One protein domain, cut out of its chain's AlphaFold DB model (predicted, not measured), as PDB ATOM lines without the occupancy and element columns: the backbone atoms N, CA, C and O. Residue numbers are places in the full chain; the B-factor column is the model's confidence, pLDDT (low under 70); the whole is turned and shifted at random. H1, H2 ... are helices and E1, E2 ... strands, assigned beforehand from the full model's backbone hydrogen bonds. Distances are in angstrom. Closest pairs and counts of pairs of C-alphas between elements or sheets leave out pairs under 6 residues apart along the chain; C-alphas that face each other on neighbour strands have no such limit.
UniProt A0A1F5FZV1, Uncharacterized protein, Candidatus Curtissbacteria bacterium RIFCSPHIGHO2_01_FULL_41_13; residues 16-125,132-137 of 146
ATOM      1  N   GLU A  16     -47.399 -18.370  37.362       91.62
ATOM      2  CA  GLU A  16     -48.733 -18.873  37.701       91.62
ATOM      3  C   GLU A  16     -48.788 -19.251  39.189       91.62
ATOM      4  O   GLU A  16     -47.828 -19.799  39.730       91.62
ATOM      5  N   GLU A  17     -49.902 -18.955  39.858       92.56
ATOM      6  CA  GLU A  17     -50.146 -19.328  41.255       92.56
ATOM      7  C   GLU A  17     -51.203 -20.432  41.326       92.56
ATOM      8  O   GLU A  17     -52.328 -20.256  40.861       92.56
ATOM      9  N   VAL A  18     -50.845 -21.567  41.927       90.56
ATOM     10  CA  VAL A  18     -51.700 -22.756  42.038       90.56
ATOM     11  C   VAL A  18     -51.866 -23.130  43.503       90.56
ATOM     12  O   VAL A  18     -50.905 -23.141  44.266       90.56
ATOM     13  N   ASP A  19     -53.085 -23.464  43.921       89.31
ATOM     14  CA  ASP A  19     -53.314 -24.017  45.257       89.31
ATOM     15  C   ASP A  19     -52.513 -25.319  45.423       89.31
ATOM     16  O   ASP A  19     -52.607 -26.236  44.603       89.31
ATOM     17  N   PHE A  20     -51.753 -25.425  46.511       89.31
ATOM     18  CA  PHE A  20     -50.971 -26.610  46.841       89.31
ATOM     19  C   PHE A  20     -51.793 -27.915  46.795       89.31
ATOM     20  O   PHE A  20     -51.295 -28.957  46.356       89.31
ATOM     21  N   ARG A  21     -53.073 -27.873  47.190       87.69
ATOM     22  CA  ARG A  21     -53.983 -29.034  47.163       87.69
ATOM     23  C   ARG A  21     -54.370 -29.475  45.750       87.69
ATOM     24  O   ARG A  21     -54.761 -30.628  45.556       87.69
ATOM     25  N   ASN A  22     -54.256 -28.573  44.779       89.25
ATOM     26  CA  ASN A  22     -54.581 -28.805  43.373       89.25
ATOM     27  C   ASN A  22     -53.345 -29.092  42.514       89.25
ATOM     28  O   ASN A  22     -53.498 -29.428  41.344       89.25
ATOM     29  N   LEU A  23     -52.141 -29.001  43.087       90.12
ATOM     30  CA  LEU A  23     -50.891 -29.236  42.376       90.12
ATOM     31  C   LEU A  23     -50.859 -30.652  41.774       90.12
ATOM     32  O   LEU A  23     -51.008 -31.648  42.485       90.12
ATOM     33  N   THR A  24     -50.689 -30.768  40.464       93.06
ATOM     34  CA  THR A  24     -50.639 -32.075  39.794       93.06
ATOM     35  C   THR A  24     -49.203 -32.566  39.639       93.06
ATOM     36  O   THR A  24     -48.245 -31.801  39.771       93.06
ATOM     37  N   ALA A  25     -49.042 -33.856  39.325       93.75
ATOM     38  CA  ALA A  25     -47.732 -34.390  38.969       93.75
ATOM     39  C   ALA A  25     -47.144 -33.656  37.750       93.75
ATOM     40  O   ALA A  25     -45.962 -33.338  37.750       93.75
ATOM     41  N   GLU A  26     -47.977 -33.315  36.763       93.88
ATOM     42  CA  GLU A  26     -47.581 -32.580  35.556       93.88
ATOM     43  C   GLU A  26     -47.066 -31.174  35.883       93.88
ATOM     44  O   GLU A  26     -46.002 -30.792  35.396       93.88
ATOM     45  N   ASN A  27     -47.756 -30.439  36.769       93.56
ATOM     46  CA  ASN A  27     -47.309 -29.111  37.202       93.56
ATOM     47  C   ASN A  27     -45.915 -29.152  37.835       93.56
ATOM     48  O   ASN A  27     -45.154 -28.204  37.701       93.56
ATOM     49  N   ILE A  28     -45.590 -30.229  38.548       94.00
ATOM     50  CA  ILE A  28     -44.308 -30.387  39.236       94.00
ATOM     51  C   ILE A  28     -43.228 -30.906  38.275       94.00
ATOM     52  O   ILE A  28     -42.103 -30.406  38.280       94.00
ATOM     53  N   GLN A  29     -43.575 -31.886  37.435       93.81
ATOM     54  CA  GLN A  29     -42.685 -32.526  36.464       93.81
ATOM     55  C   GLN A  29     -42.111 -31.520  35.458       93.81
ATOM     56  O   GLN A  29     -40.960 -31.664  35.048       93.81
ATOM     57  N   GLU A  30     -42.867 -30.473  35.112       92.69
ATOM     58  CA  GLU A  30     -42.408 -29.356  34.271       92.69
ATOM     59  C   GLU A  30     -41.084 -28.738  34.773       92.69
ATOM     60  O   GLU A  30     -40.212 -28.382  33.979       92.69
ATOM     61  N   PHE A  31     -40.897 -28.668  36.095       93.25
ATOM     62  CA  PHE A  31     -39.734 -28.052  36.749       93.25
ATOM     63  C   PHE A  31     -38.636 -29.062  37.099       93.25
ATOM     64  O   PHE A  31     -37.543 -28.680  37.514       93.25
ATOM     65  N   MET A  32     -38.916 -30.353  36.927       92.88
ATOM     66  CA  MET A  32     -38.030 -31.468  37.264       92.88
ATOM     67  C   MET A  32     -38.075 -32.555  36.179       92.88
ATOM     68  O   MET A  32     -38.387 -33.708  36.473       92.88
ATOM     69  N   PRO A  33     -37.742 -32.236  34.917       88.56
ATOM     70  CA  PRO A  33     -37.980 -33.132  33.780       88.56
ATOM     71  C   PRO A  33     -37.233 -34.472  33.860       88.56
ATOM     72  O   PRO A  33     -37.670 -35.449  33.266       88.56
ATOM     73  N   GLU A  34     -36.124 -34.532  34.598       90.19
ATOM     74  CA  GLU A  34     -35.293 -35.735  34.758       90.19
ATOM     75  C   GLU A  34     -35.696 -36.608  35.960       90.19
ATOM     76  O   GLU A  34     -35.015 -37.581  36.282       90.19
ATOM     77  N   TRP A  35     -36.765 -36.240  36.664       94.12
ATOM     78  CA  TRP A  35     -37.312 -37.026  37.761       94.12
ATOM     79  C   TRP A  35     -38.422 -37.942  37.258       94.12
ATOM     80  O   TRP A  35     -39.204 -37.570  36.397       94.12
ATOM     81  N   GLU A  36     -38.518 -39.147  37.797       95.75
ATOM     82  CA  GLU A  36     -39.544 -40.110  37.417       95.75
ATOM     83  C   GLU A  36     -40.727 -40.021  38.381       95.75
ATOM     84  O   GLU A  36     -40.569 -40.252  39.582       95.75
ATOM     85  N   TYR A  37     -41.918 -39.702  37.872       96.25
ATOM     86  CA  TYR A  37     -43.152 -39.747  38.656       96.25
ATOM     87  C   TYR A  37     -43.534 -41.192  39.016       96.25
ATOM     88  O   TYR A  37     -43.561 -42.075  38.162       96.25
ATOM     89  N   GLN A  38     -43.874 -41.425  40.285       96.19
ATOM     90  CA  GLN A  38     -44.166 -42.736  40.871       96.19
ATOM     91  C   GLN A  38     -45.662 -42.852  41.252       96.19
ATOM     92  O   GLN A  38     -46.001 -42.748  42.434       96.19
ATOM     93  N   PRO A  39     -46.586 -43.088  40.297       91.50
ATOM     94  CA  PRO A  39     -48.039 -43.006  40.526       91.50
ATOM     95  C   PRO A  39     -48.598 -44.029  41.525       91.50
ATOM     96  O   PRO A  39     -49.623 -43.781  42.151       91.50
ATOM     97  N   ASN A  40     -47.937 -45.180  41.683       91.06
ATOM     98  CA  ASN A  40     -48.394 -46.263  42.563       91.06
ATOM     99  C   ASN A  40     -47.747 -46.225  43.955       91.06
ATOM    100  O   ASN A  40     -48.022 -47.083  44.796       91.06
ATOM    101  N   LYS A  41     -46.849 -45.266  44.205       91.38
ATOM    102  CA  LYS A  41     -46.101 -45.192  45.455       91.38
ATOM    103  C   LYS A  41     -46.878 -44.391  46.492       91.38
ATOM    104  O   LYS A  41     -47.118 -43.201  46.324       91.38
ATOM    105  N   GLN A  42     -47.247 -45.050  47.588       90.06
ATOM    106  CA  GLN A  42     -47.945 -44.394  48.691       90.06
ATOM    107  C   GLN A  42     -46.992 -43.528  49.520       90.06
ATOM    108  O   GLN A  42     -45.873 -43.934  49.849       90.06
ATOM    109  N   LEU A  43     -47.465 -42.343  49.904       89.56
ATOM    110  CA  LEU A  43     -46.795 -41.492  50.880       89.56
ATOM    111  C   LEU A  43     -46.832 -42.134  52.270       89.56
ATOM    112  O   LEU A  43     -47.808 -42.783  52.642       89.56
ATOM    113  N   LYS A  44     -45.811 -41.869  53.094       85.12
ATOM    114  CA  LYS A  44     -45.753 -42.367  54.485       85.12
ATOM    115  C   LYS A  44     -46.927 -41.905  55.355       85.12
ATOM    116  O   LYS A  44     -47.241 -42.554  56.344       85.12
ATOM    117  N   SER A  45     -47.550 -40.779  55.018       83.94
ATOM    118  CA  SER A  45     -48.739 -40.283  55.714       83.94
ATOM    119  C   SER A  45     -50.005 -41.090  55.413       83.94
ATOM    120  O   SER A  45     -51.000 -40.904  56.110       83.94
ATOM    121  N   GLY A  46     -49.992 -41.940  54.378       86.50
ATOM    122  CA  GLY A  46     -51.179 -42.609  53.838       86.50
ATOM    123  C   GLY A  46     -52.137 -41.670  53.095       86.50
ATOM    124  O   GLY A  46     -53.200 -42.099  52.659       86.50
ATOM    125  N   GLY A  47     -51.789 -40.386  52.974       86.00
ATOM    126  CA  GLY A  47     -52.629 -39.374  52.356       86.00
ATOM    127  C   GLY A  47     -52.428 -39.234  50.851       86.00
ATOM    128  O   GLY A  47     -51.538 -39.836  50.248       86.00
ATOM    129  N   ARG A  48     -53.267 -38.391  50.241       90.19
ATOM    130  CA  ARG A  48     -53.125 -38.003  48.836       90.19
ATOM    131  C   ARG A  48     -51.846 -37.189  48.640       90.19
ATOM    132  O   ARG A  48     -51.566 -36.262  49.402       90.19
ATOM    133  N   GLY A  49     -51.137 -37.479  47.559       92.75
ATOM    134  CA  GLY A  49     -50.048 -36.655  47.067       92.75
ATOM    135  C   GLY A  49     -49.295 -37.346  45.942       92.75
ATOM    136  O   GLY A  49     -49.800 -38.304  45.358       92.75
ATOM    137  N   VAL A  50     -48.110 -36.837  45.628       95.31
ATOM    138  CA  VAL A  50     -47.301 -37.312  44.502       95.31
ATOM    139  C   VAL A  50     -45.867 -37.566  44.941       95.31
ATOM    140  O   VAL A  50     -45.337 -36.882  45.822       95.31
ATOM    141  N   VAL A  51     -45.245 -38.572  44.331       96.19
ATOM    142  CA  VAL A  51     -43.864 -38.967  44.605       96.19
ATOM    143  C   VAL A  51     -43.086 -38.960  43.300       96.19
ATOM    144  O   VAL A  51     -43.554 -39.497  42.301       96.19
ATOM    145  N   PHE A  52     -41.893 -38.381  43.329       96.38
ATOM    146  CA  PHE A  52     -40.931 -38.418  42.238       96.38
ATOM    147  C   PHE A  52     -39.638 -39.054  42.726       96.38
ATOM    148  O   PHE A  52     -39.277 -38.882  43.891       96.38
ATOM    149  N   SER A  53     -38.918 -39.743  41.849       95.69
ATOM    150  CA  SER A  53     -37.609 -40.315  42.161       95.69
ATOM    151  C   SER A  53     -36.581 -40.044  41.075       95.69
ATOM    152  O   SER A  53     -36.906 -40.057  39.893       95.69
ATOM    153  N   ARG A  54     -35.323 -39.856  41.465       93.12
ATOM    154  CA  ARG A  54     -34.200 -39.723  40.536       93.12
ATOM    155  C   ARG A  54     -32.940 -40.337  41.133       93.12
ATOM    156  O   ARG A  54     -32.684 -40.187  42.323       93.12
ATOM    157  N   ASN A  55     -32.131 -40.994  40.307       91.56
ATOM    158  CA  ASN A  55     -30.806 -41.467  40.708       91.56
ATOM    159  C   ASN A  55     -29.747 -40.399  40.402       91.56
ATOM    160  O   ASN A  55     -29.640 -39.948  39.263       91.56
ATOM    161  N   ILE A  56     -28.976 -40.002  41.417       88.19
ATOM    162  CA  ILE A  56     -27.911 -38.993  41.340       88.19
ATOM    163  C   ILE A  56     -26.720 -39.523  42.140       88.19
ATOM    164  O   ILE A  56     -26.873 -39.879  43.307       88.19
ATOM    165  N   ASP A  57     -25.548 -39.608  41.509       85.50
ATOM    166  CA  ASP A  57     -24.292 -40.056  42.133       85.50
ATOM    167  C   ASP A  57     -24.422 -41.385  42.915       85.50
ATOM    168  O   ASP A  57     -23.932 -41.541  44.034       85.50
ATOM    169  N   GLY A  58     -25.147 -42.355  42.345       87.69
ATOM    170  CA  GLY A  58     -25.378 -43.672  42.958       87.69
ATOM    171  C   GLY A  58     -26.380 -43.687  44.122       87.69
ATOM    172  O   GLY A  58     -26.610 -44.743  44.708       87.69
ATOM    173  N   LYS A  59     -27.002 -42.548  44.448       90.31
ATOM    174  CA  LYS A  59     -28.068 -42.432  45.450       90.31
ATOM    175  C   LYS A  59     -29.416 -42.210  44.773       90.31
ATOM    176  O   LYS A  59     -29.526 -41.415  43.841       90.31
ATOM    177  N   THR A  60     -30.456 -42.861  45.280       93.06
ATOM    178  CA  THR A  60     -31.833 -42.568  44.875       93.06
ATOM    179  C   THR A  60     -32.352 -41.435  45.741       93.06
ATOM    180  O   THR A  60     -32.374 -41.546  46.964       93.06
ATOM    181  N   TRP A  61     -32.764 -40.348  45.109       94.44
ATOM    182  CA  TRP A  61     -33.463 -39.248  45.745       94.44
ATOM    183  C   TRP A  61     -34.948 -39.350  45.460       94.44
ATOM    184  O   TRP A  61     -35.352 -39.662  44.343       94.44
ATOM    185  N   GLU A  62     -35.758 -39.055  46.466       95.31
ATOM    186  CA  GLU A  62     -37.206 -39.047  46.369       95.31
ATOM    187  C   GLU A  62     -37.759 -37.711  46.836       95.31
ATOM    188  O   GLU A  62     -37.490 -37.282  47.959       95.31
ATOM    189  N   LEU A  63     -38.565 -37.078  45.987       95.31
ATOM    190  CA  LEU A  63     -39.352 -35.912  46.346       95.31
ATOM    191  C   LEU A  63     -40.790 -36.343  46.606       95.31
ATOM    192  O   LEU A  63     -41.443 -36.941  45.754       95.31
ATOM    193  N   HIS A  64     -41.285 -36.041  47.794       95.06
ATOM    194  CA  HIS A  64     -42.630 -36.357  48.246       95.06
ATOM    195  C   HIS A  64     -43.385 -35.044  48.442       95.06
ATOM    196  O   HIS A  64     -42.934 -34.191  49.209       95.06
ATOM    197  N   VAL A  65     -44.533 -34.893  47.786       93.88
ATOM    198  CA  VAL A  65     -45.441 -33.752  47.957       93.88
ATOM    199  C   VAL A  65     -46.738 -34.269  48.562       93.88
ATOM    200  O   VAL A  65     -47.538 -34.908  47.879       93.88
ATOM    201  N   ASP A  66     -46.930 -34.026  49.856       93.25
ATOM    202  CA  ASP A  66     -48.084 -34.496  50.619       93.25
ATOM    203  C   ASP A  66     -49.172 -33.425  50.651       93.25
ATOM    204  O   ASP A  66     -49.042 -32.414  51.336       93.25
ATOM    205  N   GLN A  67     -50.256 -33.657  49.911       89.62
ATOM    206  CA  GLN A  67     -51.386 -32.731  49.782       89.62
ATOM    207  C   GLN A  67     -52.349 -32.809  50.963       89.62
ATOM    208  O   GLN A  67     -53.038 -31.835  51.267       89.62
ATOM    209  N   SER A  68     -52.398 -33.961  51.633       88.81
ATOM    210  CA  SER A  68     -53.237 -34.171  52.815       88.81
ATOM    211  C   SER A  68     -52.690 -33.450  54.046       88.81
ATOM    212  O   SER A  68     -53.451 -32.970  54.886       88.81
ATOM    213  N   ARG A  69     -51.363 -33.350  54.130       87.88
ATOM    214  CA  ARG A  69     -50.622 -32.626  55.156       87.88
ATOM    215  C   ARG A  69     -49.638 -31.725  54.430       87.88
ATOM    216  O   ARG A  69     -48.563 -32.228  54.132       87.88
ATOM    217  N   PRO A  70     -49.988 -30.457  54.133       88.12
ATOM    218  CA  PRO A  70     -49.201 -29.577  53.276       88.12
ATOM    219  C   PRO A  70     -47.714 -29.584  53.618       88.12
ATOM    220  O   PRO A  70     -47.255 -28.920  54.544       88.12
ATOM    221  N   ARG A  71     -46.965 -30.419  52.902       88.88
ATOM    222  CA  ARG A  71     -45.581 -30.748  53.220       88.88
ATOM    223  C   ARG A  71     -44.884 -31.185  51.955       88.88
ATOM    224  O   ARG A  71     -45.427 -31.925  51.137       88.88
ATOM    225  N   ILE A  72     -43.631 -30.781  51.860       90.88
ATOM    226  CA  ILE A  72     -42.698 -31.277  50.868       90.88
ATOM    227  C   ILE A  72     -41.506 -31.906  51.575       90.88
ATOM    228  O   ILE A  72     -41.014 -31.392  52.583       90.88
ATOM    229  N   SER A  73     -41.057 -33.055  51.086       91.12
ATOM    230  CA  SER A  73     -39.842 -33.677  51.594       91.12
ATOM    231  C   SER A  73     -38.986 -34.263  50.495       91.12
ATOM    232  O   SER A  73     -39.499 -34.900  49.587       91.12
ATOM    233  N   LEU A  74     -37.682 -34.068  50.627       92.81
ATOM    234  CA  LEU A  74     -36.651 -34.637  49.779       92.81
ATOM    235  C   LEU A  74     -35.825 -35.608  50.622       92.81
ATOM    236  O   LEU A  74     -35.314 -35.223  51.674       92.81
ATOM    237  N   ILE A  75     -35.741 -36.863  50.192       92.94
ATOM    238  CA  ILE A  75     -35.142 -37.961  50.956       92.94
ATOM    239  C   ILE A  75     -34.153 -38.702  50.059       92.94
ATOM    240  O   ILE A  75     -34.525 -39.098  48.960       92.94
ATOM    241  N   SER A  76     -32.920 -38.915  50.512       93.25
ATOM    242  CA  SER A  76     -31.942 -39.761  49.820       93.25
ATOM    243  C   SER A  76     -31.956 -41.188  50.378       93.25
ATOM    244  O   SER A  76     -32.237 -41.415  51.559       93.25
ATOM    245  N   SER A  77     -31.583 -42.169  49.556       91.31
ATOM    246  CA  SER A  77     -31.377 -43.558  49.986       91.31
ATOM    247  C   SER A  77     -30.238 -43.714  51.002       91.31
ATOM    248  O   SER A  77     -30.181 -44.724  51.698       91.31
ATOM    249  N   ALA A  78     -29.358 -42.713  51.129       88.25
ATOM    250  CA  ALA A  78     -28.313 -42.656  52.151       88.25
ATOM    251  C   ALA A  78     -28.827 -42.159  53.518       88.25
ATOM    252  O   ALA A  78     -28.078 -42.165  54.490       88.25
ATOM    253  N   GLY A  79     -30.098 -41.750  53.601       85.25
ATOM    254  CA  GLY A  79     -30.734 -41.281  54.829       85.25
ATOM    255  C   GLY A  79     -30.771 -39.761  54.990       85.25
ATOM    256  O   GLY A  79     -31.321 -39.296  55.988       85.25
ATOM    257  N   ASP A  80     -30.261 -38.991  54.021       85.50
ATOM    258  CA  ASP A  80     -30.385 -37.529  54.022       85.50
ATOM    259  C   ASP A  80     -31.864 -37.153  53.881       85.50
ATOM    260  O   ASP A  80     -32.565 -37.687  53.021       85.50
ATOM    261  N   GLN A  81     -32.366 -36.258  54.732       85.56
ATOM    262  CA  GLN A  81     -33.773 -35.855  54.717       85.56
ATOM    263  C   GLN A  81     -33.911 -34.350  54.900       85.56
ATOM    264  O   GLN A  81     -33.442 -33.780  55.883       85.56
ATOM    265  N   HIS A  82     -34.654 -33.729  53.991       83.62
ATOM    266  CA  HIS A  82     -35.037 -32.328  54.063       83.62
ATOM    267  C   HIS A  82     -36.550 -32.237  53.997       83.62
ATOM    268  O   HIS A  82     -37.163 -32.624  53.007       83.62
ATOM    269  N   ILE A  83     -37.161 -31.771  55.081       82.62
ATOM    270  CA  ILE A  83     -38.609 -31.785  55.268       82.62
ATOM    271  C   ILE A  83     -39.071 -30.364  55.566       82.62
ATOM    272  O   ILE A  83     -38.569 -29.731  56.495       82.62
ATOM    273  N   VAL A  84     -40.054 -29.889  54.806       77.25
ATOM    274  CA  VAL A  84     -40.686 -28.587  55.011       77.25
ATOM    275  C   VAL A  84     -42.191 -28.768  55.116       77.25
ATOM    276  O   VAL A  84     -42.835 -29.264  54.196       77.25
ATOM    277  N   GLU A  85     -42.743 -28.332  56.241       82.00
ATOM    278  CA  GLU A  85     -44.179 -28.135  56.401       82.00
ATOM    279  C   GLU A  85     -44.543 -26.759  55.836       82.00
ATOM    280  O   GLU A  85     -43.860 -25.758  56.088       82.00
ATOM    281  N   LEU A  86     -45.585 -26.734  55.016       75.38
ATOM    282  CA  LEU A  86     -46.100 -25.549  54.352       75.38
ATOM    283  C   LEU A  86     -47.340 -25.080  55.117       75.38
ATOM    284  O   LEU A  86     -48.238 -25.867  55.411       75.38
ATOM    285  N   GLY A  87     -47.390 -23.788  55.449       66.56
ATOM    286  CA  GLY A  87     -48.599 -23.158  55.982       66.56
ATOM    287  C   GLY A  87     -49.717 -23.297  54.950       66.56
ATOM    288  O   GLY A  87     -49.587 -22.816  53.828       66.56
ATOM    289  N   GLY A  88     -50.771 -24.039  55.296       58.81
ATOM    290  CA  GLY A  88     -51.692 -24.684  54.350       58.81
ATOM    291  C   GLY A  88     -52.623 -23.785  53.528       58.81
ATOM    292  O   GLY A  88     -53.619 -24.297  53.023       58.81
ATOM    293  N   SER A  89     -52.345 -22.486  53.409       67.50
ATOM    294  CA  SER A  89     -53.178 -21.521  52.680       67.50
ATOM    295  C   SER A  89     -52.450 -20.729  51.595       67.50
ATOM    296  O   SER A  89     -53.101 -19.975  50.877       67.50
ATOM    297  N   LEU A  90     -51.122 -20.834  51.480       75.75
ATOM    298  CA  LEU A  90     -50.369 -20.039  50.509       75.75
ATOM    299  C   LEU A  90     -50.238 -20.772  49.165       75.75
ATOM    300  O   LEU A  90     -50.010 -21.987  49.153       75.75
ATOM    301  N   PRO A  91     -50.380 -20.056  48.033       85.44
ATOM    302  CA  PRO A  91     -50.259 -20.664  46.721       85.44
ATOM    303  C   PRO A  91     -48.818 -21.102  46.437       85.44
ATOM    304  O   PRO A  91     -47.841 -20.564  46.966       85.44
ATOM    305  N   VAL A  92     -48.707 -22.081  45.553       91.25
ATOM    306  CA  VAL A  92     -47.477 -22.538  44.918       91.25
ATOM    307  C   VAL A  92     -47.250 -21.699  43.666       91.25
ATOM    308  O   VAL A  92     -48.147 -21.594  42.833       91.25
ATOM    309  N   SER A  93     -46.066 -21.109  43.510       93.75
ATOM    310  CA  SER A  93     -45.736 -20.315  42.320       93.75
ATOM    311  C   SER A  93     -44.952 -21.151  41.305       93.75
ATOM    312  O   SER A  93     -43.840 -21.595  41.597       93.75
ATOM    313  N   LEU A  94     -45.506 -21.309  40.106       94.44
ATOM    314  CA  LEU A  94     -44.890 -21.920  38.927       94.44
ATOM    315  C   LEU A  94     -44.244 -20.800  38.089       94.44
ATOM    316  O   LEU A  94     -44.934 -20.100  37.349       94.44
ATOM    317  N   ASN A  95     -42.936 -20.572  38.232       94.50
ATOM    318  CA  ASN A  95     -42.201 -19.528  37.505       94.50
ATOM    319  C   ASN A  95     -41.484 -20.129  36.290       94.50
ATOM    320  O   ASN A  95     -40.356 -20.616  36.393       94.50
ATOM    321  N   ARG A  96     -42.147 -20.096  35.131       91.50
ATOM    322  CA  ARG A  96     -41.673 -20.747  33.898       91.50
ATOM    323  C   ARG A  96     -40.485 -20.034  33.266       91.50
ATOM    324  O   ARG A  96     -39.645 -20.690  32.654       91.50
ATOM    325  N   ARG A  97     -40.375 -18.716  33.466       88.69
ATOM    326  CA  ARG A  97     -39.222 -17.925  33.013       88.69
ATOM    327  C   ARG A  97     -37.925 -18.423  33.652       88.69
ATOM    328  O   ARG A  97     -36.954 -18.659  32.941       88.69
ATOM    329  N   ASP A  98     -37.937 -18.630  34.967       89.00
ATOM    330  CA  ASP A  98     -36.743 -19.037  35.724       89.00
ATOM    331  C   ASP A  98     -36.644 -20.554  35.942       89.00
ATOM    332  O   ASP A  98     -35.713 -21.026  36.599       89.00
ATOM    333  N   LYS A  99     -37.605 -21.325  35.409       91.31
ATOM    334  CA  LYS A  99     -37.774 -22.764  35.675       91.31
ATOM    335  C   LYS A  99     -37.733 -23.068  37.175       91.31
ATOM    336  O   LYS A  99     -37.089 -24.019  37.614       91.31
ATOM    337  N   GLU A 100     -38.428 -22.244  37.953       94.56
ATOM    338  CA  GLU A 100     -38.459 -22.310  39.410       94.56
ATOM    339  C   GLU A 100     -39.869 -22.647  39.905       94.56
ATOM    340  O   GLU A 100     -40.829 -21.926  39.628       94.56
ATOM    341  N   LEU A 101     -39.984 -23.697  40.714       94.25
ATOM    342  CA  LEU A 101     -41.201 -24.002  41.460       94.25
ATOM    343  C   LEU A 101     -41.024 -23.604  42.927       94.25
ATOM    344  O   LEU A 101     -40.122 -24.095  43.611       94.25
ATOM    345  N   ARG A 102     -41.880 -22.702  43.416       92.75
ATOM    346  CA  ARG A 102     -41.789 -22.130  44.766       92.75
ATOM    347  C   ARG A 102     -42.966 -22.544  45.627       92.75
ATOM    348  O   ARG A 102     -44.116 -22.260  45.313       92.75
ATOM    349  N   PHE A 103     -42.649 -23.114  46.778       90.00
ATOM    350  CA  PHE A 103     -43.581 -23.374  47.859       90.00
ATOM    351  C   PHE A 103     -43.307 -22.378  48.976       90.00
ATOM    352  O   PHE A 103     -42.191 -22.306  49.503       90.00
ATOM    353  N   ARG A 104     -44.327 -21.611  49.343       83.19
ATOM    354  CA  ARG A 104     -44.253 -20.658  50.443       83.19
ATOM    355  C   ARG A 104     -45.046 -21.198  51.625       83.19
ATOM    356  O   ARG A 104     -46.212 -21.528  51.484       83.19
ATOM    357  N   GLY A 105     -44.405 -21.279  52.780       76.62
ATOM    358  CA  GLY A 105     -45.070 -21.421  54.067       76.62
ATOM    359  C   GLY A 105     -44.995 -20.116  54.856       76.62
ATOM    360  O   GLY A 105     -44.315 -19.169  54.458       76.62
ATOM    361  N   ASP A 106     -45.665 -20.077  56.005       76.25
ATOM    362  CA  ASP A 106     -45.707 -18.880  56.858       76.25
ATOM    363  C   ASP A 106     -44.319 -18.487  57.386       76.25
ATOM    364  O   ASP A 106     -44.004 -17.310  57.538       76.25
ATOM    365  N   THR A 107     -43.473 -19.488  57.644       76.44
ATOM    366  CA  THR A 107     -42.107 -19.328  58.170       76.44
ATOM    367  C   THR A 107     -41.095 -20.186  57.408       76.44
ATOM    368  O   THR A 107     -40.006 -20.486  57.904       76.44
ATOM    369  N   SER A 108     -41.434 -20.628  56.201       79.06
ATOM    370  CA  SER A 108     -40.593 -21.532  55.419       79.06
ATOM    371  C   SER A 108     -40.723 -21.267  53.925       79.06
ATOM    372  O   SER A 108     -41.735 -20.763  53.445       79.06
ATOM    373  N   PHE A 109     -39.680 -21.611  53.181       85.25
ATOM    374  CA  PHE A 109     -39.704 -21.617  51.725       85.25
ATOM    375  C   PHE A 109     -39.042 -22.891  51.221       85.25
ATOM    376  O   PHE A 109     -38.009 -23.315  51.748       85.25
ATOM    377  N   TYR A 110     -39.614 -23.467  50.173       89.19
ATOM    378  CA  TYR A 110     -38.997 -24.539  49.409       89.19
ATOM    379  C   TYR A 110     -38.995 -24.154  47.938       89.19
ATOM    380  O   TYR A 110     -39.999 -23.672  47.417       89.19
ATOM    381  N   ARG A 111     -37.855 -24.313  47.276       92.75
ATOM    382  CA  ARG A 111     -37.661 -23.907  45.887       92.75
ATOM    383  C   ARG A 111     -37.012 -25.039  45.117       92.75
ATOM    384  O   ARG A 111     -36.048 -25.637  45.597       92.75
ATOM    385  N   ILE A 112     -37.554 -25.318  43.946       93.69
ATOM    386  CA  ILE A 112     -37.132 -26.402  43.069       93.69
ATOM    387  C   ILE A 112     -36.671 -25.806  41.751       93.69
ATOM    388  O   ILE A 112     -37.401 -25.034  41.131       93.69
ATOM    389  N   TRP A 113     -35.488 -26.230  41.333       93.12
ATOM    390  CA  TRP A 113     -34.975 -26.123  39.975       93.12
ATOM    391  C   TRP A 113     -34.622 -27.528  39.473       93.12
ATOM    392  O   TRP A 113     -34.465 -28.441  40.292       93.12
ATOM    393  N   PRO A 114     -34.415 -27.710  38.158       88.50
ATOM    394  CA  PRO A 114     -34.045 -29.010  37.599       88.50
ATOM    395  C   PRO A 114     -32.790 -29.644  38.226       88.50
ATOM    396  O   PRO A 114     -32.683 -30.868  38.294       88.50
ATOM    397  N   ASP A 115     -31.843 -28.817  38.678       88.19
ATOM    398  CA  ASP A 115     -30.501 -29.210  39.114       88.19
ATOM    399  C   ASP A 115     -30.209 -28.936  40.598       88.19
ATOM    400  O   ASP A 115     -29.168 -29.356  41.108       88.19
ATOM    401  N   GLN A 116     -31.094 -28.241  41.312       90.62
ATOM    402  CA  GLN A 116     -30.917 -27.939  42.731       90.62
ATOM    403  C   GLN A 116     -32.254 -27.732  43.436       90.62
ATOM    404  O   GLN A 116     -33.192 -27.149  42.893       90.62
ATOM    405  N   HIS A 117     -32.326 -28.151  44.693       92.06
ATOM    406  CA  HIS A 117     -33.438 -27.832  45.579       92.06
ATOM    407  C   HIS A 117     -32.909 -26.990  46.734       92.06
ATOM    408  O   HIS A 117     -31.850 -27.268  47.299       92.06
ATOM    409  N   ARG A 118     -33.647 -25.948  47.107       89.44
ATOM    410  CA  ARG A 118     -33.290 -25.072  48.224       89.44
ATOM    411  C   ARG A 118     -34.410 -25.055  49.230       89.44
ATOM    412  O   ARG A 118     -35.571 -24.860  48.872       89.44
ATOM    413  N   TYR A 119     -34.048 -25.199  50.493       84.25
ATOM    414  CA  TYR A 119     -34.986 -25.061  51.588       84.25
ATOM    415  C   TYR A 119     -34.497 -24.029  52.585       84.25
ATOM    416  O   TYR A 119     -33.301 -23.860  52.832       84.25
ATOM    417  N   ARG A 120     -35.465 -23.347  53.183       80.25
ATOM    418  CA  ARG A 120     -35.231 -22.372  54.234       80.25
ATOM    419  C   ARG A 120     -36.324 -22.499  55.279       80.25
ATOM    420  O   ARG A 120     -37.508 -22.457  54.947       80.25
ATOM    421  N   LYS A 121     -35.923 -22.646  56.540       73.56
ATOM    422  CA  LYS A 121     -36.809 -22.723  57.709       73.56
ATOM    423  C   LYS A 121     -36.556 -21.511  58.611       73.56
ATOM    424  O   LYS A 121     -35.438 -21.013  58.652       73.56
ATOM    425  N   GLY A 122     -37.583 -21.025  59.309       65.31
ATOM    426  CA  GLY A 122     -37.467 -19.844  60.175       65.31
ATOM    427  C   GLY A 122     -37.475 -18.522  59.406       65.31
ATOM    428  O   GLY A 122     -36.872 -17.545  59.836       65.31
ATOM    429  N   ALA A 123     -38.139 -18.484  58.252       59.09
ATOM    430  CA  ALA A 123     -38.304 -17.300  57.429       59.09
ATOM    431  C   ALA A 123     -39.315 -16.301  58.039       59.09
ATOM    432  O   ALA A 123     -40.329 -15.991  57.425       59.09
ATOM    433  N   THR A 124     -39.075 -15.830  59.264       58.94
ATOM    434  CA  THR A 124     -39.906 -14.799  59.898       58.94
ATOM    435  C   THR A 124     -39.574 -13.434  59.284       58.94
ATOM    436  O   THR A 124     -38.394 -13.099  59.175       58.94
ATOM    437  N   PRO A 125     -40.557 -12.617  58.868       53.44
ATOM    438  CA  PRO A 125     -40.282 -11.279  58.349       53.44
ATOM    439  C   PRO A 125     -39.471 -10.440  59.360       53.44
ATOM    440  O   PRO A 125     -39.917 -10.246  60.485       53.44
ATOM    441  N   GLU A 132     -30.159 -21.049  55.047       78.75
ATOM    442  CA  GLU A 132     -30.560 -21.699  53.800       78.75
ATOM    443  C   GLU A 132     -29.738 -22.969  53.642       78.75
ATOM    444  O   GLU A 132     -28.529 -22.998  53.856       78.75
ATOM    445  N   SER A 133     -30.403 -24.031  53.232       79.50
ATOM    446  CA  SER A 133     -29.741 -25.271  52.897       79.50
ATOM    447  C   SER A 133     -30.057 -25.634  51.461       79.50
ATOM    448  O   SER A 133     -31.193 -25.528  50.986       79.50
ATOM    449  N   VAL A 134     -29.008 -26.034  50.761       84.00
ATOM    450  CA  VAL A 134     -29.013 -26.235  49.320       84.00
ATOM    451  C   VAL A 134     -28.614 -27.674  49.055       84.00
ATOM    452  O   VAL A 134     -27.558 -28.119  49.496       84.00
ATOM    453  N   VAL A 135     -29.458 -28.388  48.321       81.25
ATOM    454  CA  VAL A 135     -29.149 -29.713  47.791       81.25
ATOM    455  C   VAL A 135     -28.897 -29.555  46.304       81.25
ATOM    456  O   VAL A 135     -29.798 -29.196  45.548       81.25
ATOM    457  N   ILE A 136     -27.659 -29.800  45.893       83.69
ATOM    458  CA  ILE A 136     -27.283 -29.838  44.484       83.69
ATOM    459  C   ILE A 136     -27.600 -31.240  43.959       83.69
ATOM    460  O   ILE A 136     -27.135 -32.230  44.513       83.69
ATOM    461  N   LEU A 137     -28.425 -31.303  42.917       80.38
ATOM    462  CA  LEU A 137     -29.003 -32.523  42.347       80.38
ATOM    463  C   LEU A 137     -28.556 -32.762  40.898       80.38
ATOM    464  O   LEU A 137     -29.022 -33.697  40.247       80.38
TER     465      LEU A 137
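This is residues 16 to 125 and 132 to 137 of the 146 residues of an uncharacterized protein of Candidatus Curtissbacteria bacterium RIFCSPHIGHO2_01_FULL_41_13 (UniProt A0A1F5FZV1). A sandwich of two antiparallel sheets face to face, six strands against four, their strands crossed at 52 degrees; E5 comes close to E8 and E9, while the short helix H1 sits between E2 and strands E6 and E7. The unnamed stretch 30 to 48 links H1 to the four-stranded sheet, and its residues 36 to 37 pair with E2. The printed part has 116 residues, with one named helix and ten named strands in the order E1, H1, E2 to E10 along the chain; the class is mostly strand, with 55 of the 60 residues in named elements held by strands, and the sheets run E1 E6 E7 E8 E9 E10 and E2 E3 E4 E5. It is compact, with a radius of gyration of the C-alphas of 13.1 A and spans of 38 by 28 by 28 A.

The larger sheet holds E1 (residues 16 to 18), E6 (92 to 95), E7 (100 to 104), E8 (108 to 112), E9 (116 to 121) and E10 (132 to 136), with E1 and E10 as edge strands; its strands' lines turn by 78 degrees from edge to edge. E6 to E9 form a meander, each strand the antiparallel neighbour of the one before. N to O pairs within hydrogen-bond range are N 18 to O 92 at 2.8 A for E1 and E6, N 93 to O 102 at 2.9 A for E6 and E7, N 103 to O 110 at 2.8 A for E7 and E8, N 111 to O 118 at 2.8 A for E8 and E9, and N 135 to O 117 at 2.8 A for E9 and E10. The other sheet, E2 (49 to 56), E3 (59 to 66), E4 (71 to 76) and E5 (81 to 85), is a second meander, with N 52 to O 63 at 2.9 A, N 62 to O 75 at 2.8 A and N 74 to O 82 at 2.8 A. The parts of the sheets that face each other are 10.3 A centre to centre. The closest C-alphas of E5 and E8 are those of Val 84 and Ser 108, 7.1 A. E2 and E7 are apart. H1 (25 to 29) only grazes both sheets; its closest C-alpha pair with E2 is Ala 25 and Val 50, 6.3 A. In H1 every O i to N i+4 pair is within hydrogen-bond range.

E1 begins at C-alpha 16, (-48.733, -18.873, 37.701). E2 spans 23.0 A and E3 22.1 A, E9 16.9 A and E4 16.7 A. E10 ends at C-alpha 136, (-27.283, -29.838, 44.484).

The C-alphas farthest apart are those of Asn 40 and Pro 125, 39.2 A. Residues 126 to 131 are not printed; C-alphas 125 and 132 are 15.0 A apart across the cut. The link from H1 to E2 is long, 19 residues. Mean pLDDT of the printed part is 87.4, with residues 87 to 89 and 122 to 125 under 70.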